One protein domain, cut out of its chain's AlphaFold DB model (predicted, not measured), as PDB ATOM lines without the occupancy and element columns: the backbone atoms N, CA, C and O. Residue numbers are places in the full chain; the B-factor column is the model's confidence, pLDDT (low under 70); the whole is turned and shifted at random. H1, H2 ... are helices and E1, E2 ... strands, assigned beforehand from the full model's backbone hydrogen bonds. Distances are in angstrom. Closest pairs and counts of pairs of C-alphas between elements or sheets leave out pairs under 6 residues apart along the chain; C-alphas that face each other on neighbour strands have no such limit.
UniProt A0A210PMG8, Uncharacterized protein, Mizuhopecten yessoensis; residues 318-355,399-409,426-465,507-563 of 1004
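AT A GLANCE: This is residues 318 to 355, 399 to 409, 426 to 465 and 507 to 563 of the 1004 residues of an uncharacterized protein of Mizuhopecten yessoensis (UniProt A0A210PMG8). One strongly twisted sheet curls round into a small, flattened barrel that is nearly closed, with its gap between E3 and E4; E4, E1 and E9 make one part of the wall, and E8, E6, E5, E2 and E3 make the rest. E9, the longest strand, runs on past its pairing with E8 to where E7 pairs with it, while the short helices H1 and H2 only graze the sheet. The loop between E8 and E9 and the tail after E9 lie at opposite ends of a rod spanning 65 by 32 by 31 A. The printed part has 146 residues with two named helices and nine named strands; along the chain, six strands, E1 to E6, come first, then H1, E7 and H2, and last E8 and E9; the class is mostly strand, and the neighbour pairs of the branched sheet are antiparallel but for E7 and E9, which are parallel. The whole is only just loose, close to compact, with a radius of gyration of the C-alphas of 17.8 A.

IN THESE COORDINATES: E1, residues 319 to 328, begins at C-alpha 319, (-23.151, -24.426, -34.597), and is 28.0 A long. E2, residues 338 to 344, is 20.3 A long, and E3 follows at residues 347 to 350. E4, residues 400 to 406, is 20.1 A long, and E5, residues 427 to 433, is 19.8 A. E6, residues 438 to 445, is 20.7 A long and bends by 56 degrees at residue 441, whose C-alpha is at (-51.986, -21.992, -13.983). H1 is residues 447 to 452, E7 residues 457 to 460 and H2 residues 507 to 512. E8, residues 519 to 525, is 19.1 A long. E9, residues 537 to 551, is 40.1 A long and ends at C-alpha 551, (-24.157, -24.113, -39.075).

HOW THE PARTS SIT: E1 has E4 on one side and E9 on the other, both antiparallel to it at 153 degrees; N 325 and O 403 are 2.9 A apart, and N 324 and O 546 are 2.9 A apart. E9 has E1 on one side, and E7 and E8 on the other. Its pairing is staggered: E8 is beside residues 537 to 543 and E7 beside residues 547 to 550. E8 and E9 form a hairpin, with N 521 and O 541 at 2.9 A. E7 and E9 are parallel at 53 degrees, with N 458 and O 547 at 2.8 A. E6 and E8 are antiparallel at 134 degrees, with N 442 and O 524 at 2.8 A. E5 and E6 form a hairpin, with N 429 and O 443 at 2.8 A. E2 and E5 are antiparallel at 159 degrees, with N 341 and O 430 at 2.8 A. E2 and E3 form a hairpin, with N 342 and O 349 at 2.9 A. E3 and E4 are edge strands, and their closest C-alphas, those of His 349 and Met 403, are 7.9 A apart. H1 only just is on the sheet, with 5 pairs of C-alphas within 10 A, and only grazes it with residues 447 to 450. H2 only grazes the sheet with residues 508 to 512; its closest C-alpha to E7 is that of Ala 509, 7.4 A from that of Val 458. H1 and H2 are apart. In H1 and H2, every O i to N i+4 pair is within hydrogen-bond range.

THE WHOLE: The two C-alphas farthest apart, those of Gly 531 and Arg 558, are 66.4 A from each other. Three cuts leave out residues 356 to 398, 410 to 425 and 466 to 506, with C-alpha gaps of 8.8 A, 16.3 A and 19.8 A. Of the links that are printed whole, E8 to E9 is long, with 11 residues. Residues 552 to 563 hold no named element, and their C-alphas lie 23 to 35 A from the mean of the C-alphas. The mean pLDDT of the printed part is 87.9; the values are under 70 at residue 465 and residues 507 to 508, 530 to 534 and 554 to 563.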
ATOM      1  N   GLN A 318     -18.609 -25.162 -36.126       87.19
ATOM      2  CA  GLN A 318     -19.343 -24.509 -35.045       87.19
ATOM      3  C   GLN A 318     -20.830 -24.434 -35.413       87.19
ATOM      4  O   GLN A 318     -21.183 -24.293 -36.585       87.19
ATOM      5  N   TYR A 319     -21.705 -24.520 -34.412       92.62
ATOM      6  CA  TYR A 319     -23.151 -24.426 -34.597       92.62
ATOM      7  C   TYR A 319     -23.748 -23.459 -33.582       92.62
ATOM      8  O   TYR A 319     -23.461 -23.563 -32.392       92.62
ATOM      9  N   ASP A 320     -24.622 -22.571 -34.045       92.12
ATOM     10  CA  ASP A 320     -25.488 -21.802 -33.157       92.12
ATOM     11  C   ASP A 320     -26.689 -22.687 -32.769       92.12
ATOM     12  O   ASP A 320     -27.348 -23.284 -33.634       92.12
ATOM     13  N   ASN A 321     -26.937 -22.819 -31.462       93.12
ATOM     14  CA  ASN A 321     -27.939 -23.724 -30.896       93.12
ATOM     15  C   ASN A 321     -29.215 -22.963 -30.510       93.12
ATOM     16  O   ASN A 321     -29.183 -22.022 -29.718       93.12
ATOM     17  N   PHE A 322     -30.358 -23.427 -31.010       94.75
ATOM     18  CA  PHE A 322     -31.670 -22.842 -30.743       94.75
ATOM     19  C   PHE A 322     -32.598 -23.885 -30.112       94.75
ATOM     20  O   PHE A 322     -32.802 -24.958 -30.680       94.75
ATOM     21  N   LEU A 323     -33.206 -23.583 -28.965       95.69
ATOM     22  CA  LEU A 323     -34.260 -24.407 -28.378       95.69
ATOM     23  C   LEU A 323     -35.579 -24.103 -29.086       95.69
ATOM     24  O   LEU A 323     -36.142 -23.021 -28.911       95.69
ATOM     25  N   TYR A 324     -36.095 -25.065 -29.841       96.50
ATOM     26  CA  TYR A 324     -37.443 -24.993 -30.388       96.50
ATOM     27  C   TYR A 324     -38.431 -25.675 -29.453       96.50
ATOM     28  O   TYR A 324     -38.173 -26.763 -28.935       96.50
ATOM     29  N   MET A 325     -39.586 -25.044 -29.273       97.00
ATOM     30  CA  MET A 325     -40.665 -25.542 -28.431       97.00
ATOM     31  C   MET A 325     -41.994 -25.434 -29.177       97.00
ATOM     32  O   MET A 325     -42.370 -24.359 -29.644       97.00
ATOM     33  N   ARG A 326     -42.714 -26.552 -29.287       97.06
ATOM     34  CA  ARG A 326     -44.089 -26.602 -29.798       97.06
ATOM     35  C   ARG A 326     -45.048 -26.729 -28.632       97.06
ATOM     36  O   ARG A 326     -45.007 -27.716 -27.896       97.06
ATOM     37  N   VAL A 327     -45.918 -25.739 -28.501       96.88
ATOM     38  CA  VAL A 327     -46.933 -25.653 -27.454       96.88
ATOM     39  C   VAL A 327     -48.247 -26.189 -27.996       96.88
ATOM     40  O   VAL A 327     -48.778 -25.653 -28.969       96.88
ATOM     41  N   PHE A 328     -48.776 -27.238 -27.374       96.44
ATOM     42  CA  PHE A 328     -50.089 -27.794 -27.700       96.44
ATOM     43  C   PHE A 328     -51.149 -27.287 -26.712       96.44
ATOM     44  O   PHE A 328     -50.826 -26.827 -25.616       96.44
ATOM     45  N   THR A 329     -52.430 -27.388 -27.080       95.56
ATOM     46  CA  THR A 329     -53.557 -27.089 -26.180       95.56
ATOM     47  C   THR A 329     -53.406 -27.831 -24.838       95.56
ATOM     48  O   THR A 329     -53.250 -29.058 -24.851       95.56
ATOM     49  N   PRO A 330     -53.477 -27.134 -23.685       96.19
ATOM     50  CA  PRO A 330     -53.454 -27.775 -22.373       96.19
ATOM     51  C   PRO A 330     -54.569 -28.811 -22.214       96.19
ATOM     52  O   PRO A 330     -55.705 -28.594 -22.631       96.19
ATOM     53  N   THR A 331     -54.263 -29.921 -21.551       95.06
ATOM     54  CA  THR A 331     -55.227 -30.992 -21.269       95.06
ATOM     55  C   THR A 331     -55.627 -30.981 -19.794       95.06
ATOM     56  O   THR A 331     -54.797 -30.741 -18.917       95.06
ATOM     57  N   GLY A 332     -56.910 -31.230 -19.513       93.56
ATOM     58  CA  GLY A 332     -57.480 -31.155 -18.158       93.56
ATOM     59  C   GLY A 332     -57.997 -29.769 -17.746       93.56
ATOM     60  O   GLY A 332     -58.468 -29.621 -16.625       93.56
ATOM     61  N   LEU A 333     -57.942 -28.776 -18.640       93.25
ATOM     62  CA  LEU A 333     -58.501 -27.439 -18.431       93.25
ATOM     63  C   LEU A 333     -59.847 -27.295 -19.161       93.25
ATOM     64  O   LEU A 333     -59.902 -27.417 -20.381       93.25
ATOM     65  N   ASP A 334     -60.917 -27.004 -18.416       91.50
ATOM     66  CA  ASP A 334     -62.285 -26.821 -18.942       91.50
ATOM     67  C   ASP A 334     -62.558 -25.387 -19.458       91.50
ATOM     68  O   ASP A 334     -63.679 -25.047 -19.849       91.50
ATOM     69  N   GLN A 335     -61.561 -24.501 -19.406       91.69
ATOM     70  CA  GLN A 335     -61.704 -23.091 -19.768       91.69
ATOM     71  C   GLN A 335     -61.665 -22.866 -21.291       91.69
ATOM     72  O   GLN A 335     -61.020 -23.598 -22.034       91.69
ATOM     73  N   LYS A 336     -62.343 -21.807 -21.754       92.50
ATOM     74  CA  LYS A 336     -62.268 -21.299 -23.137       92.50
ATOM     75  C   LYS A 336     -61.446 -20.006 -23.188       92.50
ATOM     76  O   LYS A 336     -61.264 -19.349 -22.162       92.50
ATOM     77  N   ASP A 337     -60.991 -19.637 -24.381       92.88
ATOM     78  CA  ASP A 337     -60.039 -18.559 -24.662       92.88
ATOM     79  C   ASP A 337     -58.691 -18.752 -23.939       92.88
ATOM     80  O   ASP A 337     -58.177 -17.836 -23.290       92.88
ATOM     81  N   ILE A 338     -58.116 -19.957 -24.047       94.88
ATOM     82  CA  ILE A 338     -56.817 -20.290 -23.436       94.88
ATOM     83  C   ILE A 338     -55.659 -19.715 -24.267       94.88
ATOM     84  O   ILE A 338     -55.600 -19.902 -25.486       94.88
ATOM     85  N   LYS A 339     -54.687 -19.078 -23.603       96.56
ATOM     86  CA  LYS A 339     -53.379 -18.705 -24.172       96.56
ATOM     87  C   LYS A 339     -52.246 -19.158 -23.253       96.56
ATOM     88  O   LYS A 339     -52.393 -19.122 -22.036       96.56
ATOM     89  N   CYS A 340     -51.090 -19.491 -23.811       97.19
ATOM     90  CA  CYS A 340     -49.870 -19.738 -23.047       97.19
ATOM     91  C   CYS A 340     -48.907 -18.554 -23.209       97.19
ATOM     92  O   CYS A 340     -48.764 -18.003 -24.297       97.19
ATOM     93  N   MET A 341     -48.233 -18.158 -22.133       97.25
ATOM     94  CA  MET A 341     -47.096 -17.242 -22.164       97.25
ATOM     95  C   MET A 341     -45.874 -17.998 -21.662       97.25
ATOM     96  O   MET A 341     -45.922 -18.607 -20.598       97.25
ATOM     97  N   ILE A 342     -44.790 -17.961 -22.427       97.44
ATOM     98  CA  ILE A 342     -43.537 -18.635 -22.095       97.44
ATOM     99  C   ILE A 342     -42.451 -17.577 -21.964       97.44
ATOM    100  O   ILE A 342     -42.328 -16.693 -22.819       97.44
ATOM    101  N   LYS A 343     -41.697 -17.654 -20.870       96.25
ATOM    102  CA  LYS A 343     -40.603 -16.745 -20.537       96.25
ATOM    103  C   LYS A 343     -39.305 -17.527 -20.406       96.25
ATOM    104  O   LYS A 343     -39.272 -18.548 -19.721       96.25
ATOM    105  N   TYR A 344     -38.255 -17.009 -21.030       95.06
ATOM    106  CA  TYR A 344     -36.888 -17.503 -20.912       95.06
ATOM    107  C   TYR A 344     -35.938 -16.305 -20.948       95.06
ATOM    108  O   TYR A 344     -35.903 -15.557 -21.933       95.06
ATOM    109  N   GLY A 345     -35.223 -16.065 -19.847       91.56
ATOM    110  CA  GLY A 345     -34.502 -14.808 -19.657       91.56
ATOM    111  C   GLY A 345     -35.441 -13.598 -19.763       91.56
ATOM    112  O   GLY A 345     -36.579 -13.611 -19.290       91.56
ATOM    113  N   ALA A 346     -34.988 -12.562 -20.470       90.56
ATOM    114  CA  ALA A 346     -35.807 -11.395 -20.802       90.56
ATOM    115  C   ALA A 346     -36.819 -11.634 -21.946       90.56
ATOM    116  O   ALA A 346     -37.701 -10.800 -22.166       90.56
ATOM    117  N   LYS A 347     -36.717 -12.742 -22.700       91.94
ATOM    118  CA  LYS A 347     -37.609 -13.017 -23.835       91.94
ATOM    119  C   LYS A 347     -38.937 -13.577 -23.332       91.94
ATOM    120  O   LYS A 347     -38.976 -14.562 -22.596       91.94
ATOM    121  N   THR A 348     -40.042 -12.969 -23.764       95.25
ATOM    122  CA  THR A 348     -41.398 -13.447 -23.457       95.25
ATOM    123  C   THR A 348     -42.206 -13.587 -24.739       95.25
ATOM    124  O   THR A 348     -42.246 -12.674 -25.560       95.25
ATOM    125  N   HIS A 349     -42.852 -14.735 -24.909       96.06
ATOM    126  CA  HIS A 349     -43.671 -15.053 -26.073       96.06
ATOM    127  C   HIS A 349     -45.068 -15.456 -25.608       96.06
ATOM    128  O   HIS A 349     -45.210 -16.263 -24.691       96.06
ATOM    129  N   LYS A 350     -46.105 -14.900 -26.241       96.38
ATOM    130  CA  LYS A 350     -47.508 -15.264 -26.011       96.38
ATOM    131  C   LYS A 350     -48.023 -16.034 -27.217       96.38
ATOM    132  O   LYS A 350     -47.925 -15.518 -28.327       96.38
ATOM    133  N   THR A 351     -48.612 -17.203 -26.997       96.12
ATOM    134  CA  THR A 351     -49.324 -17.927 -28.050       96.12
ATOM    135  C   THR A 351     -50.618 -17.202 -28.421       96.12
ATOM    136  O   THR A 351     -51.204 -16.453 -27.625       96.12
ATOM    137  N   GLY A 352     -51.134 -17.490 -29.610       93.94
ATOM    138  CA  GLY A 352     -52.529 -17.255 -29.949       93.94
ATOM    139  C   GLY A 352     -53.492 -18.063 -29.067       93.94
ATOM    140  O   GLY A 352     -53.097 -18.783 -28.147       93.94
ATOM    141  N   ARG A 353     -54.795 -17.949 -29.360       92.94
ATOM    142  CA  ARG A 353     -55.825 -18.761 -28.693       92.94
ATOM    143  C   ARG A 353     -55.663 -20.235 -29.079       92.94
ATOM    144  O   ARG A 353     -55.830 -20.573 -30.257       92.94
ATOM    145  N   LEU A 354     -55.364 -21.074 -28.091       91.38
ATOM    146  CA  LEU A 354     -55.141 -22.521 -28.195       91.38
ATOM    147  C   LEU A 354     -56.405 -23.325 -27.849       91.38
ATOM    148  O   LEU A 354     -56.313 -24.415 -27.288       91.38
ATOM    149  N   ASP A 355     -57.587 -22.790 -28.152       85.19
ATOM    150  CA  ASP A 355     -58.847 -23.439 -27.795       85.19
ATOM    151  C   ASP A 355     -58.980 -24.823 -28.446       85.19
ATOM    152  O   ASP A 355     -58.686 -24.963 -29.641       85.19
ATOM    153  N   ARG A 399     -53.612 -28.355 -33.118       87.12
ATOM    154  CA  ARG A 399     -53.082 -27.017 -33.347       87.12
ATOM    155  C   ARG A 399     -51.964 -26.787 -32.335       87.12
ATOM    156  O   ARG A 399     -52.206 -26.845 -31.133       87.12
ATOM    157  N   PHE A 400     -50.762 -26.549 -32.840       93.38
ATOM    158  CA  PHE A 400     -49.611 -26.157 -32.042       93.38
ATOM    159  C   PHE A 400     -49.113 -24.788 -32.490       93.38
ATOM    160  O   PHE A 400     -49.375 -24.360 -33.618       93.38
ATOM    161  N   GLU A 401     -48.388 -24.123 -31.604       94.38
ATOM    162  CA  GLU A 401     -47.625 -22.921 -31.916       94.38
ATOM    163  C   GLU A 401     -46.151 -23.200 -31.628       94.38
ATOM    164  O   GLU A 401     -45.825 -23.815 -30.613       94.38
ATOM    165  N   GLU A 402     -45.277 -22.835 -32.562       94.50
ATOM    166  CA  GLU A 402     -43.840 -23.103 -32.501       94.50
ATOM    167  C   GLU A 402     -43.078 -21.809 -32.222       94.50
ATOM    168  O   GLU A 402     -43.405 -20.752 -32.760       94.50
ATOM    169  N   MET A 403     -42.063 -21.904 -31.371       95.06
ATOM    170  CA  MET A 403     -41.232 -20.782 -30.951       95.06
ATOM    171  C   MET A 403     -39.782 -21.227 -30.770       95.06
ATOM    172  O   MET A 403     -39.528 -22.397 -30.481       95.06
ATOM    173  N   SER A 404     -38.846 -20.293 -30.912       94.88
ATOM    174  CA  SER A 404     -37.407 -20.535 -30.810       94.88
ATOM    175  C   SER A 404     -36.756 -19.605 -29.790       94.88
ATOM    176  O   SER A 404     -36.998 -18.396 -29.809       94.88
ATOM    177  N   PHE A 405     -35.889 -20.160 -28.950       94.38
ATOM    178  CA  PHE A 405     -35.044 -19.428 -28.010       94.38
ATOM    179  C   PHE A 405     -33.573 -19.705 -28.316       94.38
ATOM    180  O   PHE A 405     -33.211 -20.842 -28.610       94.38
ATOM    181  N   ASP A 406     -32.718 -18.693 -28.225       91.81
ATOM    182  CA  ASP A 406     -31.277 -18.861 -28.439       91.81
ATOM    183  C   ASP A 406     -30.686 -19.454 -27.153       91.81
ATOM    184  O   ASP A 406     -30.888 -18.888 -26.075       91.81
ATOM    185  N   ILE A 407     -29.989 -20.588 -27.248       89.12
ATOM    186  CA  ILE A 407     -29.298 -21.186 -26.100       89.12
ATOM    187  C   ILE A 407     -27.854 -20.668 -26.116       89.12
ATOM    188  O   ILE A 407     -27.171 -20.861 -27.127       89.12
ATOM    189  N   PRO A 408     -27.355 -20.037 -25.037       81.31
ATOM    190  CA  PRO A 408     -25.937 -19.716 -24.920       81.31
ATOM    191  C   PRO A 408     -25.077 -20.970 -25.122       81.31
ATOM    192  O   PRO A 408     -25.400 -22.035 -24.599       81.31
ATOM    193  N   GLU A 409     -23.989 -20.849 -25.882       79.19
ATOM    194  CA  GLU A 409     -23.072 -21.962 -26.137       79.19
ATOM    195  C   GLU A 409     -22.486 -22.467 -24.810       79.19
ATOM    196  O   GLU A 409     -21.790 -21.731 -24.106       79.19
ATOM    197  N   ASN A 426     -34.653 -20.720 -15.504       93.56
ATOM    198  CA  ASN A 426     -35.653 -21.761 -15.750       93.56
ATOM    199  C   ASN A 426     -36.792 -21.228 -16.633       93.56
ATOM    200  O   ASN A 426     -37.243 -20.088 -16.478       93.56
ATOM    201  N   ILE A 427     -37.291 -22.068 -17.538       96.06
ATOM    202  CA  ILE A 427     -38.374 -21.693 -18.447       96.06
ATOM    203  C   ILE A 427     -39.675 -21.626 -17.649       96.06
ATOM    204  O   ILE A 427     -40.128 -22.623 -17.086       96.06
ATOM    205  N   GLN A 428     -40.311 -20.456 -17.624       97.00
ATOM    206  CA  GLN A 428     -41.604 -20.271 -16.965       97.00
ATOM    207  C   GLN A 428     -42.723 -20.277 -18.000       97.00
ATOM    208  O   GLN A 428     -42.707 -19.478 -18.937       97.00
ATOM    209  N   VAL A 429     -43.720 -21.139 -17.808       97.31
ATOM    210  CA  VAL A 429     -44.897 -21.241 -18.673       97.31
ATOM    211  C   VAL A 429     -46.152 -20.907 -17.875       97.31
ATOM    212  O   VAL A 429     -46.565 -21.682 -17.015       97.31
ATOM    213  N   SER A 430     -46.786 -19.771 -18.158       97.31
ATOM    214  CA  SER A 430     -48.069 -19.385 -17.563       97.31
ATOM    215  C   SER A 430     -49.222 -19.583 -18.545       97.31
ATOM    216  O   SER A 430     -49.163 -19.182 -19.706       97.31
ATOM    217  N   VAL A 431     -50.303 -20.201 -18.075       97.12
ATOM    218  CA  VAL A 431     -51.543 -20.399 -18.828       97.12
ATOM    219  C   VAL A 431     -52.536 -19.325 -18.408       97.12
ATOM    220  O   VAL A 431     -52.910 -19.228 -17.238       97.12
ATOM    221  N   HIS A 432     -52.952 -18.519 -19.377       96.69
ATOM    222  CA  HIS A 432     -53.869 -17.402 -19.220       96.69
ATOM    223  C   HIS A 432     -55.247 -17.768 -19.771       96.69
ATOM    224  O   HIS A 432     -55.350 -18.435 -20.804       96.69
ATOM    225  N   VAL A 433     -56.303 -17.301 -19.106       94.81
ATOM    226  CA  VAL A 433     -57.694 -17.568 -19.494       94.81
ATOM    227  C   VAL A 433     -58.441 -16.261 -19.753       94.81
ATOM    228  O   VAL A 433     -58.394 -15.326 -18.953       94.81
ATOM    229  N   GLY A 434     -59.187 -16.219 -20.858       90.25
ATOM    230  CA  GLY A 434     -60.150 -15.159 -21.138       90.25
ATOM    231  C   GLY A 434     -59.544 -13.827 -21.613       90.25
ATOM    232  O   GLY A 434     -58.339 -13.703 -21.846       90.25
ATOM    233  N   PRO A 435     -60.388 -12.791 -21.789       84.62
ATOM    234  CA  PRO A 435     -59.990 -11.524 -22.407       84.62
ATOM    235  C   PRO A 435     -59.110 -10.635 -21.516       84.62
ATOM    236  O   PRO A 435     -58.458  -9.736 -22.035       84.62
ATOM    237  N   GLN A 436     -59.096 -10.871 -20.200       85.62
ATOM    238  CA  GLN A 436     -58.276 -10.126 -19.234       85.62
ATOM    239  C   GLN A 436     -56.875 -10.733 -19.041       85.62
ATOM    240  O   GLN A 436     -56.069 -10.164 -18.313       85.62
ATOM    241  N   GLU A 437     -56.579 -11.859 -19.702       89.75
ATOM    242  CA  GLU A 437     -55.317 -12.600 -19.581       89.75
ATOM    243  C   GLU A 437     -54.948 -12.932 -18.119       89.75
ATOM    244  O   GLU A 437     -53.779 -12.881 -17.733       89.75
ATOM    245  N   GLU A 438     -55.935 -13.301 -17.294       93.50
ATOM    246  CA  GLU A 438     -55.682 -13.737 -15.916       93.50
ATOM    247  C   GLU A 438     -54.898 -15.058 -15.911       93.50
ATOM    248  O   GLU A 438     -55.256 -16.006 -16.613       93.50
ATOM    249  N   ILE A 439     -53.820 -15.121 -15.120       95.69
ATOM    250  CA  ILE A 439     -53.002 -16.330 -14.951       95.69
ATOM    251  C   ILE A 439     -53.822 -17.360 -14.169       95.69
ATOM    252  O   ILE A 439     -54.087 -17.189 -12.979       95.69
ATOM    253  N   PHE A 440     -54.199 -18.447 -14.838       94.94
ATOM    254  CA  PHE A 440     -54.932 -19.555 -14.237       94.94
ATOM    255  C   PHE A 440     -53.977 -20.586 -13.621       94.94
ATOM    256  O   PHE A 440     -54.129 -20.983 -12.464       94.94
ATOM    257  N   ALA A 441     -52.959 -20.984 -14.386       96.06
ATOM    258  CA  ALA A 441     -51.986 -21.992 -13.983       96.06
ATOM    259  C   ALA A 441     -50.570 -21.642 -14.448       96.06
ATOM    260  O   ALA A 441     -50.385 -20.826 -15.351       96.06
ATOM    261  N   MET A 442     -49.571 -22.275 -13.841       96.44
ATOM    262  CA  MET A 442     -48.161 -22.086 -14.159       96.44
ATOM    263  C   MET A 442     -47.398 -23.412 -14.057       96.44
ATOM    264  O   MET A 442     -47.701 -24.246 -13.203       96.44
ATOM    265  N   ALA A 443     -46.403 -23.588 -14.918       96.75
ATOM    266  CA  ALA A 443     -45.367 -24.605 -14.810       96.75
ATOM    267  C   ALA A 443     -43.994 -23.929 -14.910       96.75
ATOM    268  O   ALA A 443     -43.827 -22.948 -15.637       96.75
ATOM    269  N   THR A 444     -43.017 -24.459 -14.186       95.81
ATOM    270  CA  THR A 444     -41.600 -24.112 -14.324       95.81
ATOM    271  C   THR A 444     -40.872 -25.348 -14.822       95.81
ATOM    272  O   THR A 444     -41.155 -26.450 -14.354       95.81
ATOM    273  N   ILE A 445     -39.995 -25.169 -15.804       96.06
ATOM    274  CA  ILE A 445     -39.198 -26.241 -16.394       96.06
ATOM    275  C   ILE A 445     -37.742 -25.863 -16.176       96.06
ATOM    276  O   ILE A 445     -37.260 -24.861 -16.717       96.06
ATOM    277  N   ASP A 446     -37.070 -26.641 -15.340       94.12
ATOM    278  CA  ASP A 446     -35.708 -26.353 -14.924       94.12
ATOM    279  C   ASP A 446     -34.739 -26.783 -16.032       94.12
ATOM    280  O   ASP A 446     -34.954 -27.782 -16.721       94.12
ATOM    281  N   MET A 447     -33.663 -26.021 -16.246       89.50
ATOM    282  CA  MET A 447     -32.726 -26.314 -17.342       89.50
ATOM    283  C   MET A 447     -32.044 -27.682 -17.180       89.50
ATOM    284  O   MET A 447     -31.676 -28.301 -18.175       89.50
ATOM    285  N   GLU A 448     -31.921 -28.189 -15.950       90.31
ATOM    286  CA  GLU A 448     -31.431 -29.542 -15.664       90.31
ATOM    287  C   GLU A 448     -32.373 -30.631 -16.203       90.31
ATOM    288  O   GLU A 448     -31.901 -31.586 -16.822       90.31
ATOM    289  N   ASP A 449     -33.695 -30.457 -16.072       92.06
ATOM    290  CA  ASP A 449     -34.688 -31.368 -16.659       92.06
ATOM    291  C   ASP A 449     -34.601 -31.356 -18.192       92.06
ATOM    292  O   ASP A 449     -34.688 -32.402 -18.832       92.06
ATOM    293  N   ILE A 450     -34.372 -30.183 -18.793       90.56
ATOM    294  CA  ILE A 450     -34.216 -30.037 -20.250       90.56
ATOM    295  C   ILE A 450     -32.950 -30.746 -20.748       90.56
ATOM    296  O   ILE A 450     -32.991 -31.349 -21.815       90.56
ATOM    297  N   LYS A 451     -31.853 -30.738 -19.977       88.19
ATOM    298  CA  LYS A 451     -30.640 -31.523 -20.284       88.19
ATOM    299  C   LYS A 451     -30.819 -33.025 -20.050       88.19
ATOM    300  O   LYS A 451     -30.151 -33.825 -20.699       88.19
ATOM    301  N   ALA A 452     -31.681 -33.418 -19.110       90.56
ATOM    302  CA  ALA A 452     -32.002 -34.819 -18.839       90.56
ATOM    303  C   ALA A 452     -32.957 -35.424 -19.887       90.56
ATOM    304  O   ALA A 452     -32.962 -36.640 -20.097       90.56
ATOM    305  N   LEU A 453     -33.752 -34.588 -20.559       89.44
ATOM    306  CA  LEU A 453     -34.463 -34.942 -21.781       89.44
ATOM    307  C   LEU A 453     -33.454 -35.004 -22.939       89.44
ATOM    308  O   LEU A 453     -32.903 -33.988 -23.342       89.44
ATOM    309  N   ASP A 454     -33.233 -36.197 -23.496       91.44
ATOM    310  CA  ASP A 454     -32.374 -36.433 -24.670       91.44
ATOM    311  C   ASP A 454     -33.003 -35.792 -25.929       91.44
ATOM    312  O   ASP A 454     -33.703 -36.438 -26.715       91.44
ATOM    313  N   LEU A 455     -32.868 -34.464 -26.044       94.75
ATOM    314  CA  LEU A 455     -33.548 -33.659 -27.054       94.75
ATOM    315  C   LEU A 455     -33.013 -33.976 -28.449       94.75
ATOM    316  O   LEU A 455     -31.819 -33.880 -28.727       94.75
ATOM    317  N   LYS A 456     -33.932 -34.265 -29.376       95.75
ATOM    318  CA  LYS A 456     -33.581 -34.529 -30.771       95.75
ATOM    319  C   LYS A 456     -32.878 -33.317 -31.383       95.75
ATOM    320  O   LYS A 456     -33.452 -32.229 -31.452       95.75
ATOM    321  N   GLU A 457     -31.672 -33.524 -31.893       95.25
ATOM    322  CA  GLU A 457     -30.964 -32.514 -32.672       95.25
ATOM    323  C   GLU A 457     -31.516 -32.460 -34.105       95.25
ATOM    324  O   GLU A 457     -31.665 -33.482 -34.783       95.25
ATOM    325  N   VAL A 458     -31.830 -31.254 -34.575       95.44
ATOM    326  CA  VAL A 458     -32.328 -30.974 -35.924       95.44
ATOM    327  C   VAL A 458     -31.389 -29.967 -36.572       95.44
ATOM    328  O   VAL A 458     -31.329 -28.809 -36.167       95.44
ATOM    329  N   TYR A 459     -30.654 -30.391 -37.598       94.19
ATOM    330  CA  TYR A 459     -29.806 -29.477 -38.359       94.19
ATOM    331  C   TYR A 459     -30.672 -28.554 -39.214       94.19
ATOM    332  O   TYR A 459     -31.442 -29.011 -40.064       94.19
ATOM    333  N   LEU A 460     -30.559 -27.254 -38.961       92.81
ATOM    334  CA  LEU A 460     -31.228 -26.214 -39.728       92.81
ATOM    335  C   LEU A 460     -30.442 -25.936 -41.018       92.81
ATOM    336  O   LEU A 460     -29.212 -26.047 -41.010       92.81
ATOM    337  N   PRO A 461     -31.116 -25.563 -42.122       88.56
ATOM    338  CA  PRO A 461     -30.423 -25.076 -43.308       88.56
ATOM    339  C   PRO A 461     -29.591 -23.826 -42.979       88.56
ATOM    340  O   PRO A 461     -29.924 -23.065 -42.067       88.56
ATOM    341  N   GLU A 462     -28.516 -23.622 -43.739       82.31
ATOM    342  CA  GLU A 462     -27.720 -22.393 -43.684       82.31
ATOM    343  C   GLU A 462     -28.617 -21.177 -43.981       82.31
ATOM    344  O   GLU A 462     -29.423 -21.244 -44.920       82.31
ATOM    345  N   PRO A 463     -28.503 -20.081 -43.206       75.38
ATOM    346  CA  PRO A 463     -29.305 -18.888 -43.436       75.38
ATOM    347  C   PRO A 463     -28.957 -18.298 -44.804       75.38
ATOM    348  O   PRO A 463     -27.785 -18.075 -45.115       75.38
ATOM    349  N   HIS A 464     -29.966 -18.032 -45.634       72.44
ATOM    350  CA  HIS A 464     -29.787 -17.067 -46.713       72.44
ATOM    351  C   HIS A 464     -29.746 -15.662 -46.103       72.44
ATOM    352  O   HIS A 464     -30.409 -15.406 -45.102       72.44
ATOM    353  N   GLY A 465     -29.001 -14.735 -46.711       64.31
ATOM    354  CA  GLY A 465     -28.795 -13.381 -46.171       64.31
ATOM    355  C   GLY A 465     -30.060 -12.535 -45.931       64.31
ATOM    356  O   GLY A 465     -29.960 -11.485 -45.305       64.31
ATOM    357  N   PRO A 507     -41.511 -26.757 -44.715       57.81
ATOM    358  CA  PRO A 507     -41.937 -28.151 -44.593       57.81
ATOM    359  C   PRO A 507     -40.859 -29.083 -44.023       57.81
ATOM    360  O   PRO A 507     -41.223 -30.090 -43.422       57.81
ATOM    361  N   VAL A 508     -39.563 -28.772 -44.166       66.38
ATOM    362  CA  VAL A 508     -38.473 -29.726 -43.864       66.38
ATOM    363  C   VAL A 508     -38.334 -29.994 -42.361       66.38
ATOM    364  O   VAL A 508     -38.404 -31.149 -41.938       66.38
ATOM    365  N   ALA A 509     -38.219 -28.945 -41.537       76.00
ATOM    366  CA  ALA A 509     -38.184 -29.091 -40.076       76.00
ATOM    367  C   ALA A 509     -39.480 -29.735 -39.549       76.00
ATOM    368  O   ALA A 509     -39.456 -30.631 -38.705       76.00
ATOM    369  N   ASN A 510     -40.618 -29.353 -40.138       82.88
ATOM    370  CA  ASN A 510     -41.920 -29.906 -39.799       82.88
ATOM    371  C   ASN A 510     -42.066 -31.405 -40.079       82.88
ATOM    372  O   ASN A 510     -42.912 -32.028 -39.447       82.88
ATOM    373  N   GLU A 511     -41.301 -32.006 -40.995       85.25
ATOM    374  CA  GLU A 511     -41.324 -33.462 -41.192       85.25
ATOM    375  C   GLU A 511     -40.495 -34.196 -40.135       85.25
ATOM    376  O   GLU A 511     -40.963 -35.191 -39.588       85.25
ATOM    377  N   LEU A 512     -39.315 -33.672 -39.793       85.62
ATOM    378  CA  LEU A 512     -38.384 -34.291 -38.841       85.62
ATOM    379  C   LEU A 512     -38.907 -34.318 -37.396       85.62
ATOM    380  O   LEU A 512     -38.486 -35.173 -36.613       85.62
ATOM    381  N   VAL A 513     -39.816 -33.407 -37.042       90.69
ATOM    382  CA  VAL A 513     -40.365 -33.256 -35.682       90.69
ATOM    383  C   VAL A 513     -41.685 -34.028 -35.475       90.69
ATOM    384  O   VAL A 513     -42.108 -34.209 -34.338       90.69
ATOM    385  N   LYS A 514     -42.321 -34.563 -36.533       90.19
ATOM    386  CA  LYS A 514     -43.595 -35.325 -36.429       90.19
ATOM    387  C   LYS A 514     -43.520 -36.560 -35.529       90.19
ATOM    388  O   LYS A 514     -44.537 -36.937 -34.959       90.19
ATOM    389  N   ASP A 515     -42.345 -37.176 -35.436       91.75
ATOM    390  CA  ASP A 515     -42.131 -38.418 -34.688       91.75
ATOM    391  C   ASP A 515     -41.757 -38.183 -33.210       91.75
ATOM    392  O   ASP A 515     -41.546 -39.150 -32.482       91.75
ATOM    393  N   ILE A 516     -41.632 -36.925 -32.759       93.56
ATOM    394  CA  ILE A 516     -41.329 -36.613 -31.354       93.56
ATOM    395  C   ILE A 516     -42.634 -36.593 -30.551       93.56
ATOM    396  O   ILE A 516     -43.542 -35.812 -30.838       93.56
ATOM    397  N   GLU A 517     -42.727 -37.451 -29.536       94.25
ATOM    398  CA  GLU A 517     -43.866 -37.492 -28.617       94.25
ATOM    399  C   GLU A 517     -43.872 -36.261 -27.693       94.25
ATOM    400  O   GLU A 517     -42.826 -35.815 -27.222       94.25
ATOM    401  N   ALA A 518     -45.053 -35.689 -27.443       95.50
ATOM    402  CA  ALA A 518     -45.192 -34.516 -26.585       95.50
ATOM    403  C   ALA A 518     -45.072 -34.902 -25.104       95.50
ATOM    404  O   ALA A 518     -45.859 -35.702 -24.597       95.50
ATOM    405  N   VAL A 519     -44.124 -34.287 -24.398       95.69
ATOM    406  CA  VAL A 519     -43.897 -34.492 -22.965       95.69
ATOM    407  C   VAL A 519     -44.948 -33.697 -22.172       95.69
ATOM    408  O   VAL A 519     -45.066 -32.486 -22.374       95.69
ATOM    409  N   PRO A 520     -45.742 -34.334 -21.289       96.19
ATOM    410  CA  PRO A 520     -46.772 -33.650 -20.512       96.19
ATOM    411  C   PRO A 520     -46.187 -33.016 -19.239       96.19
ATOM    412  O   PRO A 520     -45.897 -33.710 -18.266       96.19
ATOM    413  N   PHE A 521     -46.080 -31.688 -19.210       96.06
ATOM    414  CA  PHE A 521     -45.636 -30.943 -18.028       96.06
ATOM    415  C   PHE A 521     -46.817 -30.622 -17.092       96.06
ATOM    416  O   PHE A 521     -47.855 -30.150 -17.569       96.06
ATOM    417  N   PRO A 522     -46.716 -30.861 -15.771       96.25
ATOM    418  CA  PRO A 522     -47.812 -30.616 -14.835       96.25
ATOM    419  C   PRO A 522     -48.059 -29.117 -14.628       96.25
ATOM    420  O   PRO A 522     -47.151 -28.363 -14.296       96.25
ATOM    421  N   LEU A 523     -49.316 -28.690 -14.769       96.25
ATOM    422  CA  LEU A 523     -49.740 -27.311 -14.526       96.25
ATOM    423  C   LEU A 523     -50.224 -27.145 -13.080       96.25
ATOM    424  O   LEU A 523     -51.170 -27.812 -12.656       96.25
ATOM    425  N   LEU A 524     -49.619 -26.224 -12.332       95.62
ATOM    426  CA  LEU A 524     -50.008 -25.880 -10.963       95.62
ATOM    427  C   LEU A 524     -50.960 -24.677 -10.972       95.62
ATOM    428  O   LEU A 524     -50.684 -23.674 -11.627       95.62
ATOM    429  N   SER A 525     -52.080 -24.760 -10.250       93.94
ATOM    430  CA  SER A 525     -53.019 -23.634 -10.135       93.94
ATOM    431  C   SER A 525     -52.410 -22.508  -9.300       93.94
ATOM    432  O   SER A 525     -51.946 -22.743  -8.185       93.94
ATOM    433  N   VAL A 526     -52.461 -21.274  -9.810       92.56
ATOM    434  CA  VAL A 526     -51.968 -20.089  -9.082       92.56
ATOM    435  C   VAL A 526     -52.948 -19.654  -7.986       92.56
ATOM    436  O   VAL A 526     -52.544 -19.077  -6.979       92.56
ATOM    437  N   ASN A 527     -54.230 -19.993  -8.140       87.50
ATOM    438  CA  ASN A 527     -55.293 -19.687  -7.187       87.50
ATOM    439  C   ASN A 527     -55.914 -20.984  -6.634       87.50
ATOM    440  O   ASN A 527     -57.008 -21.373  -7.060       87.50
ATOM    441  N   PRO A 528     -55.262 -21.675  -5.677       78.88
ATOM    442  CA  PRO A 528     -55.870 -22.809  -4.994       78.88
ATOM    443  C   PRO A 528     -57.084 -22.327  -4.187       78.88
ATOM    444  O   PRO A 528     -56.958 -21.648  -3.162       78.88
ATOM    445  N   ALA A 529     -58.286 -22.679  -4.649       74.69
ATOM    446  CA  ALA A 529     -59.502 -22.492  -3.868       74.69
ATOM    447  C   ALA A 529     -59.349 -23.219  -2.518       74.69
ATOM    448  O   ALA A 529     -58.808 -24.320  -2.466       74.69
ATOM    449  N   LYS A 530     -59.801 -22.582  -1.427       62.66
ATOM    450  CA  LYS A 530     -59.398 -22.829  -0.021       62.66
ATOM    451  C   LYS A 530     -59.809 -24.190   0.602       62.66
ATOM    452  O   LYS A 530     -60.218 -24.212   1.762       62.66
ATOM    453  N   GLY A 531     -59.753 -25.300  -0.131       64.62
ATOM    454  CA  GLY A 531     -60.226 -26.616   0.317       64.62
ATOM    455  C   GLY A 531     -59.396 -27.828  -0.117       64.62
ATOM    456  O   GLY A 531     -59.384 -28.800   0.632       64.62
ATOM    457  N   ASP A 532     -58.683 -27.777  -1.247       54.62
ATOM    458  CA  ASP A 532     -57.933 -28.923  -1.788       54.62
ATOM    459  C   ASP A 532     -56.425 -28.643  -1.915       54.62
ATOM    460  O   ASP A 532     -55.974 -27.497  -1.863       54.62
ATOM    461  N   SER A 533     -55.625 -29.713  -1.985       65.81
ATOM    462  CA  SER A 533     -54.176 -29.672  -1.751       65.81
ATOM    463  C   SER A 533     -53.418 -28.737  -2.704       65.81
ATOM    464  O   SER A 533     -53.516 -28.844  -3.924       65.81
ATOM    465  N   MET A 534     -52.558 -27.877  -2.141       69.06
ATOM    466  CA  MET A 534     -51.792 -26.841  -2.867       69.06
ATOM    467  C   MET A 534     -50.762 -27.372  -3.890       69.06
ATOM    468  O   MET A 534     -50.029 -26.587  -4.482       69.06
ATOM    469  N   HIS A 535     -50.695 -28.690  -4.102       75.81
ATOM    470  CA  HIS A 535     -49.779 -29.357  -5.032       75.81
ATOM    471  C   HIS A 535     -50.488 -30.318  -6.004       75.81
ATOM    472  O   HIS A 535     -49.823 -31.062  -6.719       75.81
ATOM    473  N   ALA A 536     -51.826 -30.338  -6.040       86.88
ATOM    474  CA  ALA A 536     -52.545 -31.058  -7.087       86.88
ATOM    475  C   ALA A 536     -52.374 -30.329  -8.431       86.88
ATOM    476  O   ALA A 536     -52.691 -29.141  -8.543       86.88
ATOM    477  N   SER A 537     -51.891 -31.032  -9.456       91.69
ATOM    478  CA  SER A 537     -51.855 -30.495 -10.815       91.69
ATOM    479  C   SER A 537     -53.281 -30.299 -11.336       91.69
ATOM    480  O   SER A 537     -54.119 -31.198 -11.274       91.69
ATOM    481  N   CYS A 538     -53.565 -29.102 -11.846       94.06
ATOM    482  CA  CYS A 538     -54.871 -28.741 -12.402       94.06
ATOM    483  C   CYS A 538     -55.035 -29.160 -13.871       94.06
ATOM    484  O   CYS A 538     -56.138 -29.121 -14.401       94.06
ATOM    485  N   GLY A 539     -53.946 -29.577 -14.516       95.06
ATOM    486  CA  GLY A 539     -53.907 -30.082 -15.882       95.06
ATOM    487  C   GLY A 539     -52.480 -30.467 -16.270       95.06
ATOM    488  O   GLY A 539     -51.567 -30.434 -15.438       95.06
ATOM    489  N   THR A 540     -52.276 -30.797 -17.542       96.69
ATOM    490  CA  THR A 540     -50.936 -30.973 -18.123       96.69
ATOM    491  C   THR A 540     -50.810 -30.226 -19.443       96.69
ATOM    492  O   THR A 540     -51.743 -30.216 -20.249       96.69
ATOM    493  N   LEU A 541     -49.656 -29.604 -19.667       96.75
ATOM    494  CA  LEU A 541     -49.290 -28.938 -20.909       96.75
ATOM    495  C   LEU A 541     -48.395 -29.874 -21.734       96.75
ATOM    496  O   LEU A 541     -47.258 -30.113 -21.327       96.75
ATOM    497  N   PRO A 542     -48.862 -30.412 -22.873       97.00
ATOM    498  CA  PRO A 542     -48.007 -31.187 -23.761       97.00
ATOM    499  C   PRO A 542     -47.060 -30.239 -24.503       97.00
ATOM    500  O   PRO A 542     -47.515 -29.324 -25.194       97.00
ATOM    501  N   LEU A 543     -45.753 -30.466 -24.377       96.75
ATOM    502  CA  LEU A 543     -44.709 -29.728 -25.089       96.75
ATOM    503  C   LEU A 543     -43.841 -30.693 -25.901       96.75
ATOM    504  O   LEU A 543     -43.445 -31.745 -25.407       96.75
ATOM    505  N   VAL A 544     -43.500 -30.318 -27.133       97.00
ATOM    506  CA  VAL A 544     -42.406 -30.958 -27.885       97.00
ATOM    507  C   VAL A 544     -41.233 -29.990 -27.906       97.00
ATOM    508  O   VAL A 544     -41.384 -28.865 -28.377       97.00
ATOM    509  N   MET A 545     -40.081 -30.426 -27.403       96.94
ATOM    510  CA  MET A 545     -38.831 -29.664 -27.403       96.94
ATOM    511  C   MET A 545     -37.803 -30.347 -28.305       96.94
ATOM    512  O   MET A 545     -37.746 -31.577 -28.355       96.94
ATOM    513  N   TYR A 546     -37.000 -29.564 -29.021       96.81
ATOM    514  CA  TYR A 546     -35.884 -30.067 -29.828       96.81
ATOM    515  C   TYR A 546     -34.813 -28.982 -30.018       96.81
ATOM    516  O   TYR A 546     -35.115 -27.789 -29.944       96.81
ATOM    517  N   ILE A 547     -33.562 -29.383 -30.263       96.19
ATOM    518  CA  ILE A 547     -32.445 -28.445 -30.461       96.19
ATOM    519  C   ILE A 547     -32.210 -28.264 -31.960       96.19
ATOM    520  O   ILE A 547     -31.836 -29.202 -32.661       96.19
ATOM    521  N   GLY A 548     -32.420 -27.050 -32.457       96.00
ATOM    522  CA  GLY A 548     -32.033 -26.643 -33.801       96.00
ATOM    523  C   GLY A 548     -30.557 -26.256 -33.841       96.00
ATOM    524  O   GLY A 548     -30.173 -25.281 -33.201       96.00
ATOM    525  N   LYS A 549     -29.741 -26.984 -34.607       95.12
ATOM    526  CA  LYS A 549     -28.330 -26.645 -34.857       95.12
ATOM    527  C   LYS A 549     -28.199 -25.947 -36.202       95.12
ATOM    528  O   LYS A 549     -28.354 -26.593 -37.239       95.12
ATOM    529  N   ARG A 550     -27.916 -24.644 -36.208       92.75
ATOM    530  CA  ARG A 550     -27.610 -23.883 -37.432       92.75
ATOM    531  C   ARG A 550     -26.099 -23.839 -37.618       92.75
ATOM    532  O   ARG A 550     -25.390 -23.520 -36.671       92.75
ATOM    533  N   LEU A 551     -25.595 -24.182 -38.805       89.56
ATOM    534  CA  LEU A 551     -24.157 -24.113 -39.075       89.56
ATOM    535  C   LEU A 551     -23.683 -22.658 -38.982       89.56
ATOM    536  O   LEU A 551     -24.204 -21.795 -39.688       89.56
ATOM    537  N   LYS A 552     -22.678 -22.408 -38.142       85.62
ATOM    538  CA  LYS A 552     -22.005 -21.118 -38.029       85.62
ATOM    539  C   LYS A 552     -20.890 -21.072 -39.083       85.62
ATOM    540  O   LYS A 552     -19.952 -21.870 -38.991       85.62
ATOM    541  N   PRO A 553     -20.981 -20.217 -40.118       75.94
ATOM    542  CA  PRO A 553     -20.013 -20.224 -41.212       75.94
ATOM    543  C   PRO A 553     -18.616 -19.818 -40.713       75.94
ATOM    544  O   PRO A 553     -18.426 -18.708 -40.227       75.94
ATOM    545  N   GLN A 554     -17.638 -20.726 -40.837       61.88
ATOM    546  CA  GLN A 554     -16.255 -20.506 -40.376       61.88
ATOM    547  C   GLN A 554     -15.405 -19.668 -41.339       61.88
ATOM    548  O   GLN A 554     -14.511 -18.951 -40.901       61.88
ATOM    549  N   GLU A 555     -15.673 -19.757 -42.642       51.78
ATOM    550  CA  GLU A 555     -14.995 -18.984 -43.684       51.78
ATOM    551  C   GLU A 555     -16.058 -18.330 -44.578       51.78
ATOM    552  O   GLU A 555     -17.004 -18.983 -45.028       51.78
ATOM    553  N   PHE A 556     -15.938 -17.021 -44.810       53.09
ATOM    554  CA  PHE A 556     -16.993 -16.235 -45.449       53.09
ATOM    555  C   PHE A 556     -17.065 -16.456 -46.967       53.09
ATOM    556  O   PHE A 556     -16.146 -16.111 -47.715       53.09
ATOM    557  N   ASN A 557     -18.214 -16.938 -47.451       48.62
ATOM    558  CA  ASN A 557     -18.560 -16.888 -48.868       48.62
ATOM    559  C   ASN A 557     -19.411 -15.642 -49.157       48.62
ATOM    560  O   ASN A 557     -20.543 -15.516 -48.690       48.62
ATOM    561  N   ARG A 558     -18.891 -14.762 -50.022       48.66
ATOM    562  CA  ARG A 558     -19.522 -13.505 -50.475       48.66
ATOM    563  C   ARG A 558     -20.896 -13.689 -51.149       48.66
ATOM    564  O   ARG A 558     -21.576 -12.703 -51.402       48.66
ATOM    565  N   GLN A 559     -21.299 -14.928 -51.441       51.97
ATOM    566  CA  GLN A 559     -22.626 -15.290 -51.953       51.97
ATOM    567  C   GLN A 559     -23.700 -15.474 -50.862       51.97
ATOM    568  O   GLN A 559     -24.877 -15.370 -51.189       51.97
ATOM    569  N   CYS A 560     -23.328 -15.733 -49.602       52.62
ATOM    570  CA  CYS A 560     -24.294 -16.034 -48.531       52.62
ATOM    571  C   CYS A 560     -24.736 -14.795 -47.727       52.62
ATOM    572  O   CYS A 560     -25.786 -14.824 -47.098       52.62
ATOM    573  N   GLY A 561     -23.976 -13.693 -47.772       52.81
ATOM    574  CA  GLY A 561     -24.403 -12.383 -47.248       52.81
ATOM    575  C   GLY A 561     -24.380 -12.207 -45.721       52.81
ATOM    576  O   GLY A 561     -24.835 -11.182 -45.232       52.81
ATOM    577  N   THR A 562     -23.832 -13.157 -44.960       49.84
ATOM    578  CA  THR A 562     -23.988 -13.251 -43.491       49.84
ATOM    579  C   THR A 562     -23.035 -12.390 -42.641       49.84
ATOM    580  O   THR A 562     -22.918 -12.633 -41.443       49.84
ATOM    581  N   MET A 563     -22.330 -11.408 -43.210       58.47
ATOM    582  CA  MET A 563     -21.549 -10.435 -42.425       58.47
ATOM    583  C   MET A 563     -22.270  -9.094 -42.388       58.47
ATOM    584  O   MET A 563     -22.685  -8.577 -43.426       58.47
TER     585      MET A 563